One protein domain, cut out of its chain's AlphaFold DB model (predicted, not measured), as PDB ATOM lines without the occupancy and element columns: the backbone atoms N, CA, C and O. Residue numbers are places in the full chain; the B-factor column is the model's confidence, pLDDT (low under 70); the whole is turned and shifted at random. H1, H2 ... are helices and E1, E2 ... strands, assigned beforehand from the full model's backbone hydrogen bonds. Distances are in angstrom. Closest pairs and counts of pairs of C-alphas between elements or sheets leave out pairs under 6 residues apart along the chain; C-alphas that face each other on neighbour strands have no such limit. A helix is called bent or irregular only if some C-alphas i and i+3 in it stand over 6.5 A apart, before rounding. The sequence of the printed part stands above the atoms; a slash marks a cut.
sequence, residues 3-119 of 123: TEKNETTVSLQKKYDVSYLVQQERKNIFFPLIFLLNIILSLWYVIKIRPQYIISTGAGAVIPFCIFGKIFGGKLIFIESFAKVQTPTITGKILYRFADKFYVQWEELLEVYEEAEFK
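This is residues 3 to 119 of the 123 residues of the protein "Polysaccharide biosynthesis protein" of Bacillus cereus (UniProt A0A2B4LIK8). A small wall of three parallel strands, E3, E4 and E5, has H3 and H4 over one face, while no named helix is over its other face. On the side of H3 away from H4 packs the long helix H2, and a short strand pair, E1 and E2, packs on H2 and on residues near the first end of H3; H1 is beyond that pair and H5 is past the last strand, E5, at the opposite end of the domain. The printed part has 117 residues with five named helices and five named strands in the order E1 H1 E2 H2 E3 H3 E4 H4 E5 H5; the class is mixed, helices and strands, and both sheets are parallel. The whole is compact, with a radius of gyration of the C-alphas of 14.5 A and spans of 36 by 33 by 29 A.

E1, residues 3 to 5, and E2, residues 19 to 22, are parallel neighbours with 61 degrees between their directions; N 5 and O 21 are 2.9 A apart, within hydrogen-bond range. Between them along the chain is H1, residues 7 to 14, and the three form a strand-helix-strand unit, two parallel neighbour strands with a helix between, with a right-handed crossover. The closest C-alphas of E2 and H2, residues 31 to 49, are those of Leu 21 and Asn 38, 5.9 A apart. H2 and H3, residues 60 to 71, touch, closest at the C-alphas of Ser 42 and Phe 65, 4.5 A apart, at a steep tilt of 38 degrees, the same way. The closest C-alphas of E1 and H3 are those of Glu 4 and Ala 61, 6.9 A apart. E3, residues 53 to 56, and E4, residues 75 to 79, are parallel neighbours, with N 54 and O 75 2.8 A apart and N 79 and O 56 2.9 A apart, within hydrogen-bond range. E5, residues 101 to 104, is the parallel neighbour of E4, with N 103 and O 78 2.8 A apart; E3 and E5 are the edge strands. H3 is on this sheet at a height of 9.6 A, over E3 and E4, along the strands at 18 degrees to E3 on the local plane. H4, residues 90 to 96, is on the same face at a height of 9.7 A, over E4 and only just not over E5, on which 2 of its 7 C-alphas fall; it runs slantwise to the strands at 36 degrees to E4 on the local plane. Together they make two layers, helices on one face of a sheet, and E3, H3, E4 and E4, H4, E5 are two more right-handed strand-helix-strand units. H3 and H4 touch, closest at the C-alphas of Gly 60 and Thr 91, 5.6 A apart, at a shallow tilt of 16 degrees, the same way. H5, residues 107 to 111, touches no helix and is not on the sheet. In H2 and H4 every O i to N i+4 pair is within hydrogen-bond range; in H3 6 of 8 are, in H1 0 of 4 with 3 of 5 O i to N i+3 pairs, and in H5 0 of 1 with 2 of 2.

E1 begins at C-alpha 3, (219.400, 388.311, 465.828), and is 6.5 A long; H1 is 13.2 A and only just irregular, with C-alphas 8 and 11 6.6 A apart. E2 is 10.3 A, and H2 is 25.9 A, ending at C-alpha 49, (214.536, 395.075, 477.548). E3 is 9.9 A; H3 is 18.0 A and irregular, with C-alphas 61 and 64 7.2 A apart. E4 is 13.3 A, H4 10.0 A, E5 10.2 A, and H5 8.0 A, ending at C-alpha 111, (215.324, 408.264, 444.770).

The C-alphas farthest apart are those of Lys 14 and Glu 111, at 41.0 A. The printed part has no cut and no long link; E2 to H2 and E4 to H4 are short links, and the others are tight. Residues 117 to 118 pair, parallel, with residues 103 to 104 of E5. Mean pLDDT of the printed part is 95.1, and no printed residue is under 70.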
ATOM      1  N   THR A   3     219.121 388.855 467.167       95.75
ATOM      2  CA  THR A   3     219.400 388.311 465.828       95.75
ATOM      3  C   THR A   3     218.693 386.976 465.609       95.75
ATOM      4  O   THR A   3     218.240 386.341 466.558       95.75
ATOM      5  N   GLU A   4     218.603 386.522 464.363       94.94
ATOM      6  CA  GLU A   4     218.144 385.167 464.042       94.94
ATOM      7  C   GLU A   4     219.132 384.118 464.562       94.94
ATOM      8  O   GLU A   4     220.348 384.312 464.484       94.94
ATOM      9  N   LYS A   5     218.621 383.002 465.086       94.50
ATOM     10  CA  LYS A   5     219.435 381.862 465.522       94.50
ATOM     11  C   LYS A   5     219.809 380.985 464.332       94.50
ATOM     12  O   LYS A   5     218.939 380.335 463.767       94.50
ATOM     13  N   ASN A   6     221.094 380.933 464.000       93.81
ATOM     14  CA  ASN A   6     221.653 380.054 462.976       93.81
ATOM     15  C   ASN A   6     223.119 379.714 463.303       93.81
ATOM     16  O   ASN A   6     223.676 380.214 464.282       93.81
ATOM     17  N   GLU A   7     223.756 378.875 462.489       92.00
ATOM     18  CA  GLU A   7     225.132 378.405 462.717       92.00
ATOM     19  C   GLU A   7     226.143 379.550 462.883       92.00
ATOM     20  O   GLU A   7     227.044 379.474 463.720       92.00
ATOM     21  N   THR A   8     225.957 380.651 462.146       90.44
ATOM     22  CA  THR A   8     226.857 381.812 462.198       90.44
ATOM     23  C   THR A   8     226.658 382.658 463.458       90.44
ATOM     24  O   THR A   8     227.623 383.208 463.991       90.44
ATOM     25  N   THR A   9     225.430 382.736 463.981       93.31
ATOM     26  CA  THR A   9     225.092 383.621 465.105       93.31
ATOM     27  C   THR A   9     225.182 382.943 466.462       93.31
ATOM     28  O   THR A   9     225.467 383.625 467.441       93.31
ATOM     29  N   VAL A  10     225.016 381.618 466.551       92.75
ATOM     30  CA  VAL A  10     225.048 380.876 467.829       92.75
ATOM     31  C   VAL A  10     226.356 381.103 468.599       92.75
ATOM     32  O   VAL A  10     226.352 381.202 469.827       92.75
ATOM     33  N   SER A  11     227.476 381.249 467.887       93.81
ATOM     34  CA  SER A  11     228.782 381.524 468.494       93.81
ATOM     35  C   SER A  11     228.856 382.886 469.205       93.81
ATOM     36  O   SER A  11     229.627 383.030 470.157       93.81
ATOM     37  N   LEU A  12     228.023 383.860 468.811       92.75
ATOM     38  CA  LEU A  12     228.029 385.222 469.357       92.75
ATOM     39  C   LEU A  12     227.617 385.271 470.827       92.75
ATOM     40  O   LEU A  12     228.104 386.131 471.556       92.75
ATOM     41  N   GLN A  13     226.795 384.322 471.287       93.12
ATOM     42  CA  GLN A  13     226.394 384.225 472.695       93.12
ATOM     43  C   GLN A  13     227.593 384.042 473.640       93.12
ATOM     44  O   GLN A  13     227.515 384.401 474.809       93.12
ATOM     45  N   LYS A  14     228.723 383.514 473.148       92.56
ATOM     46  CA  LYS A  14     229.946 383.378 473.954       92.56
ATOM     47  C   LYS A  14     230.596 384.725 474.278       92.56
ATOM     48  O   LYS A  14     231.390 384.796 475.210       92.56
ATOM     49  N   LYS A  15     230.311 385.766 473.486       94.44
ATOM     50  CA  LYS A  15     230.977 387.074 473.558       94.44
ATOM     51  C   LYS A  15     230.030 388.219 473.917       94.44
ATOM     52  O   LYS A  15     230.468 389.190 474.525       94.44
ATOM     53  N   TYR A  16     228.761 388.124 473.540       94.31
ATOM     54  CA  TYR A  16     227.780 389.190 473.714       94.31
ATOM     55  C   TYR A  16     226.505 388.661 474.365       94.31
ATOM     56  O   TYR A  16     226.163 387.487 474.227       94.31
ATOM     57  N   ASP A  17     225.758 389.553 475.015       93.75
ATOM     58  CA  ASP A  17     224.389 389.258 475.428       93.75
ATOM     59  C   ASP A  17     223.478 389.243 474.190       93.75
ATOM     60  O   ASP A  17     223.136 390.290 473.619       93.75
ATOM     61  N   VAL A  18     223.159 388.036 473.718       95.62
ATOM     62  CA  VAL A  18     222.381 387.795 472.500       95.62
ATOM     63  C   VAL A  18     221.053 387.138 472.852       95.62
ATOM     64  O   VAL A  18     220.997 386.057 473.430       95.62
ATOM     65  N   SER A  19     219.971 387.783 472.430       95.81
ATOM     66  CA  SER A  19     218.629 387.218 472.385       95.81
ATOM     67  C   SER A  19     218.302 386.796 470.956       95.81
ATOM     68  O   SER A  19     218.683 387.469 469.997       95.81
ATOM     69  N   TYR A  20     217.608 385.673 470.806       97.06
ATOM     70  CA  TYR A  20     217.438 385.040 469.508       97.06
ATOM     71  C   TYR A  20     215.994 385.051 469.028       97.06
ATOM     72  O   TYR A  20     215.072 384.684 469.750       97.06
ATOM     73  N   LEU A  21     215.833 385.391 467.758       97.12
ATOM     74  CA  LEU A  21     214.628 385.141 466.985       97.12
ATOM     75  C   LEU A  21     214.786 383.830 466.210       97.12
ATOM     76  O   LEU A  21     215.898 383.379 465.920       97.12
ATOM     77  N   VAL A  22     213.667 383.205 465.872       95.88
ATOM     78  CA  VAL A  22     213.647 382.006 465.034       95.88
ATOM     79  C   VAL A  22     213.963 382.413 463.599       95.88
ATOM     80  O   VAL A  22     213.353 383.346 463.078       95.88
ATOM     81  N   GLN A  23     214.911 381.723 462.967       93.88
ATOM     82  CA  GLN A  23     215.318 382.012 461.594       93.88
ATOM     83  C   GLN A  23     214.138 381.896 460.621       93.88
ATOM     84  O   GLN A  23     213.388 380.918 460.644       93.88
ATOM     85  N   GLN A  24     213.975 382.905 459.765       88.94
ATOM     86  CA  GLN A  24     212.876 382.991 458.811       88.94
ATOM     87  C   GLN A  24     213.321 382.636 457.399       88.94
ATOM     88  O   GLN A  24     213.913 383.438 456.676       88.94
ATOM     89  N   GLU A  25     212.929 381.452 456.950       88.19
ATOM     90  CA  GLU A  25     213.076 381.054 455.556       88.19
ATOM     91  C   GLU A  25     211.793 381.341 454.778       88.19
ATOM     92  O   GLU A  25     210.760 380.711 454.987       88.19
ATOM     93  N   ARG A  26     211.854 382.281 453.830       82.62
ATOM     94  CA  ARG A  26     210.670 382.733 453.069       82.62
ATOM     95  C   ARG A  26     210.015 381.642 452.217       82.62
ATOM     96  O   ARG A  26     208.849 381.771 451.871       82.62
ATOM     97  N   LYS A  27     210.771 380.609 451.839       87.12
ATOM     98  CA  LYS A  27     210.279 379.477 451.037       87.12
ATOM     99  C   LYS A  27     209.704 378.344 451.896       87.12
ATOM    100  O   LYS A  27     209.193 377.376 451.347       87.12
ATOM    101  N   ASN A  28     209.805 378.445 453.221       88.00
ATOM    102  CA  ASN A  28     209.327 377.419 454.132       88.00
ATOM    103  C   ASN A  28     207.803 377.528 454.298       88.00
ATOM    104  O   ASN A  28     207.279 378.606 454.568       88.00
ATOM    105  N   ILE A  29     207.085 376.410 454.179       89.19
ATOM    106  CA  ILE A  29     205.623 376.368 454.337       89.19
ATOM    107  C   ILE A  29     205.163 376.785 455.743       89.19
ATOM    108  O   ILE A  29     204.085 377.349 455.910       89.19
ATOM    109  N   PHE A  30     206.013 376.581 456.752       92.31
ATOM    110  CA  PHE A  30     205.776 377.000 458.131       92.31
ATOM    111  C   PHE A  30     206.146 378.466 458.386       92.31
ATOM    112  O   PHE A  30     206.053 378.925 459.526       92.31
ATOM    113  N   PHE A  31     206.537 379.224 457.354       91.94
ATOM    114  CA  PHE A  31     206.895 380.636 457.474       91.94
ATOM    115  C   PHE A  31     205.862 381.464 458.259       91.94
ATOM    116  O   PHE A  31     206.289 382.179 459.164       91.94
ATOM    117  N   PRO A  32     204.535 381.357 458.031       93.38
ATOM    118  CA  PRO A  32     203.561 382.137 458.799       93.38
ATOM    119  C   PRO A  32     203.586 381.828 460.302       93.38
ATOM    120  O   PRO A  32     203.494 382.739 461.120       93.38
ATOM    121  N   LEU A  33     203.763 380.556 460.675       95.06
ATOM    122  CA  LEU A  33     203.844 380.137 462.075       95.06
ATOM    123  C   LEU A  33     205.145 380.623 462.727       95.06
ATOM    124  O   LEU A  33     205.128 381.140 463.842       95.06
ATOM    125  N   ILE A  34     206.267 380.512 462.013       95.44
ATOM    126  CA  ILE A  34     207.568 381.028 462.460       95.44
ATOM    127  C   ILE A  34     207.520 382.554 462.607       95.44
ATOM    128  O   ILE A  34     208.061 383.114 463.563       95.44
ATOM    129  N   PHE A  35     206.862 383.245 461.675       95.62
ATOM    130  CA  PHE A  35     206.677 384.689 461.736       95.62
ATOM    131  C   PHE A  35     205.830 385.079 462.951       95.62
ATOM    132  O   PHE A  35     206.237 385.957 463.710       95.62
ATOM    133  N   LEU A  36     204.723 384.373 463.207       96.62
ATOM    134  CA  LEU A  36     203.893 384.582 464.395       96.62
ATOM    135  C   LEU A  36     204.680 384.371 465.695       96.62
ATOM    136  O   LEU A  36     204.607 385.198 466.605       96.62
ATOM    137  N   LEU A  37     205.489 383.314 465.771       97.25
ATOM    138  CA  LEU A  37     206.354 383.070 466.924       97.25
ATOM    139  C   LEU A  37     207.356 384.215 467.128       97.25
ATOM    140  O   LEU A  37     207.550 384.679 468.251       97.25
ATOM    141  N   ASN A  38     207.940 384.731 466.048       97.62
ATOM    142  CA  ASN A  38     208.839 385.881 466.111       97.62
ATOM    143  C   ASN A  38     208.146 387.179 466.525       97.62
ATOM    144  O   ASN A  38     208.776 387.993 467.200       97.62
ATOM    145  N   ILE A  39     206.871 387.378 466.179       98.25
ATOM    146  CA  ILE A  39     206.073 388.500 466.692       98.25
ATOM    147  C   ILE A  39     205.960 388.396 468.219       98.25
ATOM    148  O   ILE A  39     206.276 389.355 468.922       98.25
ATOM    149  N   ILE A  40     205.578 387.227 468.741       98.25
ATOM    150  CA  ILE A  40     205.414 387.012 470.188       98.25
ATOM    151  C   ILE A  40     206.750 387.201 470.921       98.25
ATOM    152  O   ILE A  40     206.816 387.936 471.908       98.25
ATOM    153  N   LEU A  41     207.828 386.596 470.412       98.25
ATOM    154  CA  LEU A  41     209.171 386.747 470.979       98.25
ATOM    155  C   LEU A  41     209.628 388.205 470.963       98.25
ATOM    156  O   LEU A  41     210.134 388.704 471.964       98.25
ATOM    157  N   SER A  42     209.410 388.909 469.852       98.25
ATOM    158  CA  SER A  42     209.756 390.324 469.722       98.25
ATOM    159  C   SER A  42     209.038 391.185 470.755       98.25
ATOM    160  O   SER A  42     209.674 392.024 471.391       98.25
ATOM    161  N   LEU A  43     207.737 390.959 470.964       98.50
ATOM    162  CA  LEU A  43     206.967 391.678 471.976       98.50
ATOM    163  C   LEU A  43     207.507 391.400 473.384       98.50
ATOM    164  O   LEU A  43     207.736 392.334 474.153       98.50
ATOM    165  N   TRP A  44     207.779 390.131 473.703       98.31
ATOM    166  CA  TRP A  44     208.379 389.751 474.982       98.31
ATOM    167  C   TRP A  44     209.737 390.431 475.203       98.31
ATOM    168  O   TRP A  44     209.981 390.992 476.273       98.31
ATOM    169  N   TYR A  45     210.596 390.453 474.180       98.31
ATOM    170  CA  TYR A  45     211.894 391.121 474.248       98.31
ATOM    171  C   TYR A  45     211.765 392.626 474.466       98.31
ATOM    172  O   TYR A  45     212.487 393.169 475.298       98.31
ATOM    173  N   VAL A  46     210.842 393.308 473.783       98.19
ATOM    174  CA  VAL A  46     210.624 394.752 473.984       98.19
ATOM    175  C   VAL A  46     210.145 395.049 475.402       98.19
ATOM    176  O   VAL A  46     210.672 395.963 476.032       98.19
ATOM    177  N   ILE A  47     209.213 394.260 475.942       97.69
ATOM    178  CA  ILE A  47     208.711 394.447 477.315       97.69
ATOM    179  C   ILE A  47     209.818 394.195 478.346       97.69
ATOM    180  O   ILE A  47     209.910 394.922 479.336       97.69
ATOM    181  N   LYS A  48     210.668 393.188 478.114       97.19
ATOM    182  CA  LYS A  48     211.769 392.828 479.015       97.19
ATOM    183  C   LYS A  48     212.924 393.832 478.970       97.19
ATOM    184  O   LYS A  48     213.449 394.191 480.018       97.19
ATOM    185  N   ILE A  49     213.338 394.248 477.772       96.31
ATOM    186  CA  ILE A  49     214.536 395.075 477.548       96.31
ATOM    187  C   ILE A  49     214.213 396.573 477.647       96.31
ATOM    188  O   ILE A  49     215.063 397.344 478.076       96.31
ATOM    189  N   ARG A  50     213.000 396.989 477.251       96.62
ATOM    190  CA  ARG A  50     212.551 398.393 477.150       96.62
ATOM    191  C   ARG A  50     213.576 399.315 476.462       96.62
ATOM    192  O   ARG A  50     214.054 400.278 477.068       96.62
ATOM    193  N   PRO A  51     213.935 399.030 475.194       96.69
ATOM    194  CA  PRO A  51     215.000 399.754 474.512       96.69
ATOM    195  C   PRO A  51     214.635 401.230 474.311       96.69
ATOM    196  O   PRO A  51     213.601 401.546 473.730       96.69
ATOM    197  N   GLN A  52     215.521 402.132 474.738       98.06
ATOM    198  CA  GLN A  52     215.404 403.566 474.438       98.06
ATOM    199  C   GLN A  52     215.800 403.873 472.988       98.06
ATOM    200  O   GLN A  52     215.225 404.750 472.351       98.06
ATOM    201  N   TYR A  53     216.753 403.107 472.451       98.06
ATOM    202  CA  TYR A  53     217.235 403.205 471.078       98.06
ATOM    203  C   TYR A  53     217.369 401.811 470.470       98.06
ATOM    204  O   TYR A  53     217.809 400.868 471.130       98.06
ATOM    205  N   ILE A  54     217.009 401.694 469.198       98.38
ATOM    206  CA  ILE A  54     217.143 400.489 468.390       98.38
ATOM    207  C   ILE A  54     217.931 400.871 467.149       98.38
ATOM    208  O   ILE A  54     217.481 401.705 466.371       98.38
ATOM    209  N   ILE A  55     219.088 400.245 466.960       97.94
ATOM    210  CA  ILE A  55     219.875 400.345 465.731       97.94
ATOM    211  C   ILE A  55     219.787 398.990 465.042       97.94
ATOM    212  O   ILE A  55     220.090 397.969 465.665       97.94
ATOM    213  N   SER A  56     219.340 398.963 463.789       97.25
ATOM    214  CA  SER A  56     219.116 397.707 463.076       97.25
ATOM    215  C   SER A  56     219.540 397.779 461.614       97.25
ATOM    216  O   SER A  56     219.183 398.710 460.900       97.25
ATOM    217  N   THR A  57     220.266 396.748 461.186       95.44
ATOM    218  CA  THR A  57     220.552 396.383 459.784       95.44
ATOM    219  C   THR A  57     219.839 395.080 459.393       95.44
ATOM    220  O   THR A  57     220.113 394.487 458.349       95.44
ATOM    221  N   GLY A  58     218.983 394.560 460.281       88.00
ATOM    222  CA  GLY A  58     218.456 393.204 460.186       88.00
ATOM    223  C   GLY A  58     217.380 393.026 459.113       88.00
ATOM    224  O   GLY A  58     216.759 393.976 458.640       88.00
ATOM    225  N   ALA A  59     217.139 391.765 458.753       90.31
ATOM    226  CA  ALA A  59     216.181 391.374 457.723       90.31
ATOM    227  C   ALA A  59     214.767 391.120 458.293       90.31
ATOM    228  O   ALA A  59     214.366 391.679 459.310       90.31
ATOM    229  N   GLY A  60     213.960 390.298 457.615       93.25
ATOM    230  CA  GLY A  60     212.529 390.124 457.908       93.25
ATOM    231  C   GLY A  60     212.204 389.794 459.370       93.25
ATOM    232  O   GLY A  60     211.224 390.307 459.906       93.25
ATOM    233  N   ALA A  61     213.055 389.013 460.041       95.38
ATOM    234  CA  ALA A  61     212.781 388.566 461.399       95.38
ATOM    235  C   ALA A  61     212.738 389.675 462.445       95.38
ATOM    236  O   ALA A  61     211.941 389.587 463.374       95.38
ATOM    237  N   VAL A  62     213.534 390.733 462.285       95.94
ATOM    238  CA  VAL A  62     213.614 391.814 463.280       95.94
ATOM    239  C   VAL A  62     212.525 392.874 463.113       95.94
ATOM    240  O   VAL A  62     212.421 393.765 463.956       95.94
ATOM    241  N   ILE A  63     211.706 392.791 462.053       97.25
ATOM    242  CA  ILE A  63     210.645 393.768 461.770       97.25
ATOM    243  C   ILE A  63     209.707 393.943 462.975       97.25
ATOM    244  O   ILE A  63     209.538 395.089 463.402       97.25
ATOM    245  N   PRO A  64     209.138 392.874 463.580       97.88
ATOM    246  CA  PRO A  64     208.222 393.043 464.703       97.88
ATOM    247  C   PRO A  64     208.907 393.691 465.910       97.88
ATOM    248  O   PRO A  64     208.325 394.571 466.534       97.88
ATOM    249  N   PHE A  65     210.159 393.330 466.207       98.31
ATOM    250  CA  PHE A  65     210.912 393.931 467.313       98.31
ATOM    251  C   PHE A  65     211.126 395.435 467.120       98.31
ATOM    252  O   PHE A  65     210.897 396.206 468.049       98.31
ATOM    253  N   CYS A  66     211.518 395.860 465.915       98.25
ATOM    254  CA  CYS A  66     211.741 397.274 465.615       98.25
ATOM    255  C   CYS A  66     210.443 398.085 465.742       98.25
ATOM    256  O   CYS A  66     210.437 399.145 466.369       98.25
ATOM    257  N   ILE A  67     209.335 397.563 465.202       98.31
ATOM    258  CA  ILE A  67     208.019 398.212 465.276       98.31
ATOM    259  C   ILE A  67     207.533 398.284 466.726       98.31
ATOM    260  O   ILE A  67     207.134 399.352 467.183       98.31
ATOM    261  N   PHE A  68     207.597 397.183 467.479       98.44
ATOM    262  CA  PHE A  68     207.183 397.195 468.880       98.44
ATOM    263  C   PHE A  68     208.048 398.129 469.716       98.44
ATOM    264  O   PHE A  68     207.505 398.920 470.477       98.44
ATOM    265  N   GLY A  69     209.368 398.118 469.554       98.12
ATOM    266  CA  GLY A  69     210.217 399.032 470.309       98.12
ATOM    267  C   GLY A  69     209.897 400.499 470.018       98.12
ATOM    268  O   GLY A  69     209.839 401.293 470.952       98.12
ATOM    269  N   LYS A  70     209.569 400.835 468.761       97.62
ATOM    270  CA  LYS A  70     209.069 402.162 468.376       97.62
ATOM    271  C   LYS A  70     207.731 402.506 469.040       97.62
ATOM    272  O   LYS A  70     207.589 403.592 469.597       97.62
ATOM    273  N   ILE A  71     206.762 401.588 469.019       97.44
ATOM    274  CA  ILE A  71     205.441 401.772 469.654       97.44
ATOM    275  C   ILE A  71     205.578 401.985 471.168       97.44
ATOM    276  O   ILE A  71     204.862 402.799 471.746       97.44
ATOM    277  N   PHE A  72     206.526 401.302 471.808       97.25
ATOM    278  CA  PHE A  72     206.806 401.425 473.240       97.25
ATOM    279  C   PHE A  72     207.714 402.625 473.590       97.25
ATOM    280  O   PHE A  72     208.238 402.695 474.701       97.25
ATOM    281  N   GLY A  73     207.880 403.584 472.671       96.50
ATOM    282  CA  GLY A  73     208.560 404.864 472.906       96.50
ATOM    283  C   GLY A  73     210.052 404.890 472.564       96.50
ATOM    284  O   GLY A  73     210.682 405.939 472.692       96.50
ATOM    285  N   GLY A  74     210.622 403.774 472.108       98.06
ATOM    286  CA  GLY A  74     212.005 403.711 471.648       98.06
ATOM    287  C   GLY A  74     212.225 404.461 470.332       98.06
ATOM    288  O   GLY A  74     211.323 404.608 469.504       98.06
ATOM    289  N   LYS A  75     213.457 404.923 470.118       98.44
ATOM    290  CA  LYS A  75     213.898 405.552 468.870       98.44
ATOM    291  C   LYS A  75     214.488 404.514 467.924       98.44
ATOM    292  O   LYS A  75     215.390 403.777 468.313       98.44
ATOM    293  N   LEU A  76     214.003 404.464 466.687       98.50
ATOM    294  CA  LEU A  76     214.454 403.505 465.679       98.50
ATOM    295  C   LEU A  76     215.396 404.176 464.675       98.50
ATOM    296  O   LEU A  76     215.005 405.095 463.961       98.50
ATOM    297  N   ILE A  77     216.619 403.665 464.596       98.31
ATOM    298  CA  ILE A  77     217.606 403.979 463.567       98.31
ATOM    299  C   ILE A  77     217.757 402.730 462.700       98.31
ATOM    300  O   ILE A  77     218.256 401.700 463.162       98.31
ATOM    301  N   PHE A  78     217.309 402.800 461.453       98.00
ATOM    302  CA  PHE A  78     217.454 401.693 460.513       98.00
ATOM    303  C   PHE A  78     218.529 402.012 459.477       98.00
ATOM    304  O   PHE A  78     218.582 403.118 458.949       98.00
ATOM    305  N   ILE A  79     219.383 401.035 459.195       97.56
ATOM    306  CA  ILE A  79     220.434 401.131 458.187       97.56
ATOM    307  C   ILE A  79     220.100 400.113 457.101       97.56
ATOM    308  O   ILE A  79     220.079 398.908 457.358       97.56
ATOM    309  N   GLU A  80     219.821 400.596 455.895       96.25
ATOM    310  CA  GLU A  80     219.483 399.741 454.763       96.25
ATOM    311  C   GLU A  80     220.670 398.864 454.344       96.25
ATOM    312  O   GLU A  80     221.849 399.212 454.495       96.25
ATOM    313  N   SER A  81     220.334 397.687 453.818       93.06
ATOM    314  CA  SER A  81     221.302 396.682 453.413       93.06
ATOM    315  C   SER A  81     222.278 397.217 452.369       93.06
ATOM    316  O   SER A  81     221.874 397.675 451.302       93.06
ATOM    317  N   PHE A  82     223.572 397.019 452.621       90.31
ATOM    318  CA  PHE A  82     224.631 397.321 451.658       90.31
ATOM    319  C   PHE A  82     224.439 396.604 450.308       90.31
ATOM    320  O   PHE A  82     224.828 397.123 449.269       90.31
ATOM    321  N   ALA A  83     223.806 395.425 450.296       87.50
ATOM    322  CA  ALA A  83     223.595 394.631 449.081       87.50
ATOM    323  C   ALA A  83     222.581 395.250 448.099       87.50
ATOM    324  O   ALA A  83     222.359 394.712 447.011       87.50
ATOM    325  N   LYS A  84     221.911 396.338 448.487       86.62
ATOM    326  CA  LYS A  84     220.890 397.008 447.692       86.62
ATOM    327  C   LYS A  84     221.378 398.373 447.231       86.62
ATOM    328  O   LYS A  84     221.440 399.289 448.030       86.62
ATOM    329  N   VAL A  85     221.671 398.482 445.935       85.88
ATOM    330  CA  VAL A  85     222.160 399.725 445.314       85.88
ATOM    331  C   VAL A  85     221.008 400.598 444.819       85.88
ATOM    332  O   VAL A  85     220.914 401.752 445.188       85.88
ATOM    333  N   GLN A  86     220.095 400.034 444.022       86.81
ATOM    334  CA  GLN A  86     219.017 400.802 443.370       86.81
ATOM    335  C   GLN A  86     217.615 400.401 443.839       86.81
ATOM    336  O   GLN A  86     216.635 401.079 443.556       86.81
ATOM    337  N   THR A  87     217.481 399.252 444.511       91.50
ATOM    338  CA  THR A  87     216.168 398.714 444.889       91.50
ATOM    339  C   THR A  87     216.048 398.540 446.395       91.50
ATOM    340  O   THR A  87     216.930 397.945 447.007       91.50
ATOM    341  N   PRO A  88     214.935 398.963 447.003       92.19
ATOM    342  CA  PRO A  88     214.722 398.858 448.442       92.19
ATOM    343  C   PRO A  88     214.552 397.399 448.891       92.19
ATOM    344  O   PRO A  88     213.994 396.566 448.161       92.19
ATOM    345  N   THR A  89     214.959 397.066 450.122       94.25
ATOM    346  CA  THR A  89     214.562 395.780 450.715       94.25
ATOM    347  C   THR A  89     213.103 395.827 451.174       94.25
ATOM    348  O   THR A  89     212.559 396.884 451.479       94.25
ATOM    349  N   ILE A  90     212.437 394.667 451.259       93.31
ATOM    350  CA  ILE A  90     211.079 394.603 451.839       93.31
ATOM    351  C   ILE A  90     211.100 395.104 453.290       93.31
ATOM    352  O   ILE A  90     210.212 395.846 453.699       93.31
ATOM    353  N   THR A  91     212.130 394.727 454.052       95.25
ATOM    354  CA  THR A  91     212.316 395.182 455.430       95.25
ATOM    355  C   THR A  91     212.509 396.692 455.498       95.25
ATOM    356  O   THR A  91     211.811 397.341 456.273       95.25
ATOM    357  N   GLY A  92     213.369 397.252 454.644       96.31
ATOM    358  CA  GLY A  92     213.600 398.687 454.526       96.31
ATOM    359  C   GLY A  92     212.325 399.449 454.190       96.31
ATOM    360  O   GLY A  92     211.957 400.337 454.947       96.31
ATOM    361  N   LYS A  93     211.557 399.028 453.171       95.75
ATOM    362  CA  LYS A  93     210.253 399.648 452.844       95.75
ATOM    363  C   LYS A  93     209.304 399.708 454.036       95.75
ATOM    364  O   LYS A  93     208.575 400.685 454.195       95.75
ATOM    365  N   ILE A  94     209.260 398.638 454.828       96.69
ATOM    366  CA  ILE A  94     208.382 398.565 455.995       96.69
ATOM    367  C   ILE A  94     208.905 399.498 457.084       96.69
ATOM    368  O   ILE A  94     208.162 400.362 457.539       96.69
ATOM    369  N   LEU A  95     210.170 399.345 457.483       97.62
ATOM    370  CA  LEU A  95     210.747 400.065 458.618       97.62
ATOM    371  C   LEU A  95     211.024 401.539 458.332       97.62
ATOM    372  O   LEU A  95     211.036 402.319 459.277       97.62
ATOM    373  N   TYR A  96     211.142 401.941 457.068       97.19
ATOM    374  CA  TYR A  96     211.251 403.339 456.653       97.19
ATOM    375  C   TYR A  96     210.120 404.198 457.228       97.19
ATOM    376  O   TYR A  96     210.366 405.280 457.740       97.19
ATOM    377  N   ARG A  97     208.892 403.663 457.281       95.44
ATOM    378  CA  ARG A  97     207.722 404.363 457.844       95.44
ATOM    379  C   ARG A  97     207.739 404.503 459.370       95.44
ATOM    380  O   ARG A  97     206.936 405.249 459.918       95.44
ATOM    381  N   PHE A  98     208.579 403.734 460.059       96.69
ATOM    382  CA  PHE A  98     208.646 403.697 461.524       96.69
ATOM    383  C   PHE A  98     209.944 404.295 462.072       96.69
ATOM    384  O   PHE A  98     210.009 404.616 463.262       96.69
ATOM    385  N   ALA A  99     210.983 404.395 461.245       97.44
ATOM    386  CA  ALA A  99     212.297 404.850 461.650       97.44
ATOM    387  C   ALA A  99     212.286 406.349 461.983       97.44
ATOM    388  O   ALA A  99     211.718 407.154 461.259       97.44
ATOM    389  N   ASP A 100     212.937 406.726 463.084       98.12
ATOM    390  CA  ASP A 100     213.268 408.127 463.377       98.12
ATOM    391  C   ASP A 100     214.451 408.606 462.525       98.12
ATOM    392  O   ASP A 100     214.575 409.793 462.241       98.12
ATOM    393  N   LYS A 101     215.349 407.683 462.167       97.94
ATOM    394  CA  LYS A 101     216.496 407.902 461.283       97.94
ATOM    395  C   LYS A 101     216.610 406.714 460.342       97.94
ATOM    396  O   LYS A 101     216.640 405.570 460.803       97.94
ATOM    397  N   PHE A 102     216.725 406.977 459.050       98.12
ATOM    398  CA  PHE A 102     216.934 405.939 458.051       98.12
ATOM    399  C   PHE A 102     218.193 406.251 457.253       98.12
ATOM    400  O   PHE A 102     218.303 407.323 456.664       98.12
ATOM    401  N   TYR A 103     219.153 405.332 457.259       97.81
ATOM    402  CA  TYR A 103     220.424 405.504 456.565       97.81
ATOM    403  C   TYR A 103     220.521 404.579 455.365       97.81
ATOM    404  O   TYR A 103     220.259 403.380 455.465       97.81
ATOM    405  N   VAL A 104     220.948 405.149 454.241       97.56
ATOM    406  CA  VAL A 104     221.252 404.420 453.010       97.56
ATOM    407  C   VAL A 104     222.747 404.484 452.721       97.56
ATOM    408  O   VAL A 104     223.435 405.439 453.087       97.56
ATOM    409  N   GLN A 105     223.255 403.432 452.085       96.19
ATOM    410  CA  GLN A 105     224.685 403.277 451.795       96.19
ATOM    411  C   GLN A 105     225.039 403.557 450.329       96.19
ATOM    412  O   GLN A 105     226.215 403.546 449.980       96.19
ATOM    413  N   TRP A 106     224.028 403.838 449.503       95.56
ATOM    414  CA  TRP A 106     224.115 404.175 448.082       95.56
ATOM    415  C   TRP A 106     223.251 405.413 447.837       95.56
ATOM    416  O   TRP A 106     222.149 405.488 448.385       95.56
ATOM    417  N   GLU A 107     223.755 406.390 447.084       94.88
ATOM    418  CA  GLU A 107     223.033 407.645 446.819       94.88
ATOM    419  C   GLU A 107     221.777 407.393 445.982       94.88
ATOM    420  O   GLU A 107     220.751 408.027 446.202       94.88
ATOM    421  N   GLU A 108     221.812 406.390 445.104       94.88
ATOM    422  CA  GLU A 108     220.702 405.981 444.241       94.88
ATOM    423  C   GLU A 108     219.461 405.553 445.041       94.88
ATOM    424  O   GLU A 108     218.333 405.662 444.568       94.88
ATOM    425  N   LEU A 109     219.633 405.103 446.288       94.75
ATOM    426  CA  LEU A 109     218.504 404.774 447.159       94.75
ATOM    427  C   LEU A 109     217.734 406.007 447.652       94.75
ATOM    428  O   LEU A 109     216.606 405.838 448.118       94.75
ATOM    429  N   LEU A 110     218.292 407.218 447.549       95.31
ATOM    430  CA  LEU A 110     217.585 408.457 447.894       95.31
ATOM    431  C   LEU A 110     216.424 408.743 446.933       95.31
ATOM    432  O   LEU A 110     215.458 409.382 447.334       95.31
ATOM    433  N   GLU A 111     216.458 408.201 445.708       93.88
ATOM    434  CA  GLU A 111     215.324 408.264 444.770       93.88
ATOM    435  C   GLU A 111     214.104 407.473 445.270       93.88
ATOM    436  O   GLU A 111     212.972 407.723 444.862       93.88
ATOM    437  N   VAL A 112     214.329 406.489 446.146       93.31
ATOM    438  CA  VAL A 112     213.280 405.629 446.712       93.31
ATOM    439  C   VAL A 112     212.931 406.031 448.144       93.31
ATOM    440  O   VAL A 112     211.787 405.883 448.575       93.31
ATOM    441  N   TYR A 113     213.927 406.497 448.894       95.06
ATOM    442  CA  TYR A 113     213.825 406.883 450.293       95.06
ATOM    443  C   TYR A 113     214.165 408.370 450.443       95.06
ATOM    444  O   TYR A 113     215.253 408.721 450.892       95.06
ATOM    445  N   GLU A 114     213.223 409.234 450.068       92.50
ATOM    446  CA  GLU A 114     213.423 410.690 449.967       92.50
ATOM    447  C   GLU A 114     213.900 411.360 451.274       92.50
ATOM    448  O   GLU A 114     214.661 412.322 451.240       92.50
ATOM    449  N   GLU A 115     213.491 410.845 452.436       95.25
ATOM    450  CA  GLU A 115     213.857 411.350 453.770       95.25
ATOM    451  C   GLU A 115     215.041 410.592 454.397       95.25
ATOM    452  O   GLU A 115     215.407 410.837 455.549       95.25
ATOM    453  N   ALA A 116     215.642 409.637 453.679       96.88
ATOM    454  CA  ALA A 116     216.821 408.940 454.171       96.88
ATOM    455  C   ALA A 116     218.072 409.824 454.108       96.88
ATOM    456  O   ALA A 116     218.224 410.682 453.244       96.88
ATOM    457  N   GLU A 117     219.029 409.564 455.000       97.62
ATOM    458  CA  GLU A 117     220.350 410.185 454.929       97.62
ATOM    459  C   GLU A 117     221.353 409.210 454.308       97.62
ATOM    460  O   GLU A 117     221.558 408.097 454.806       97.62
ATOM    461  N   PHE A 118     222.036 409.644 453.253       96.88
ATOM    462  CA  PHE A 118     223.178 408.911 452.720       96.88
ATOM    463  C   PHE A 118     224.373 409.007 453.675       96.88
ATOM    464  O   PHE A 118     224.745 410.091 454.132       96.88
ATOM    465  N   LYS A 119     224.976 407.856 453.999       96.00
ATOM    466  CA  LYS A 119     226.143 407.759 454.898       96.00
ATOM    467  C   LYS A 119     227.304 406.950 454.312       96.00
ATOM    468  O   LYS A 119     228.279 406.702 455.018       96.00
TER     469      LYS A 119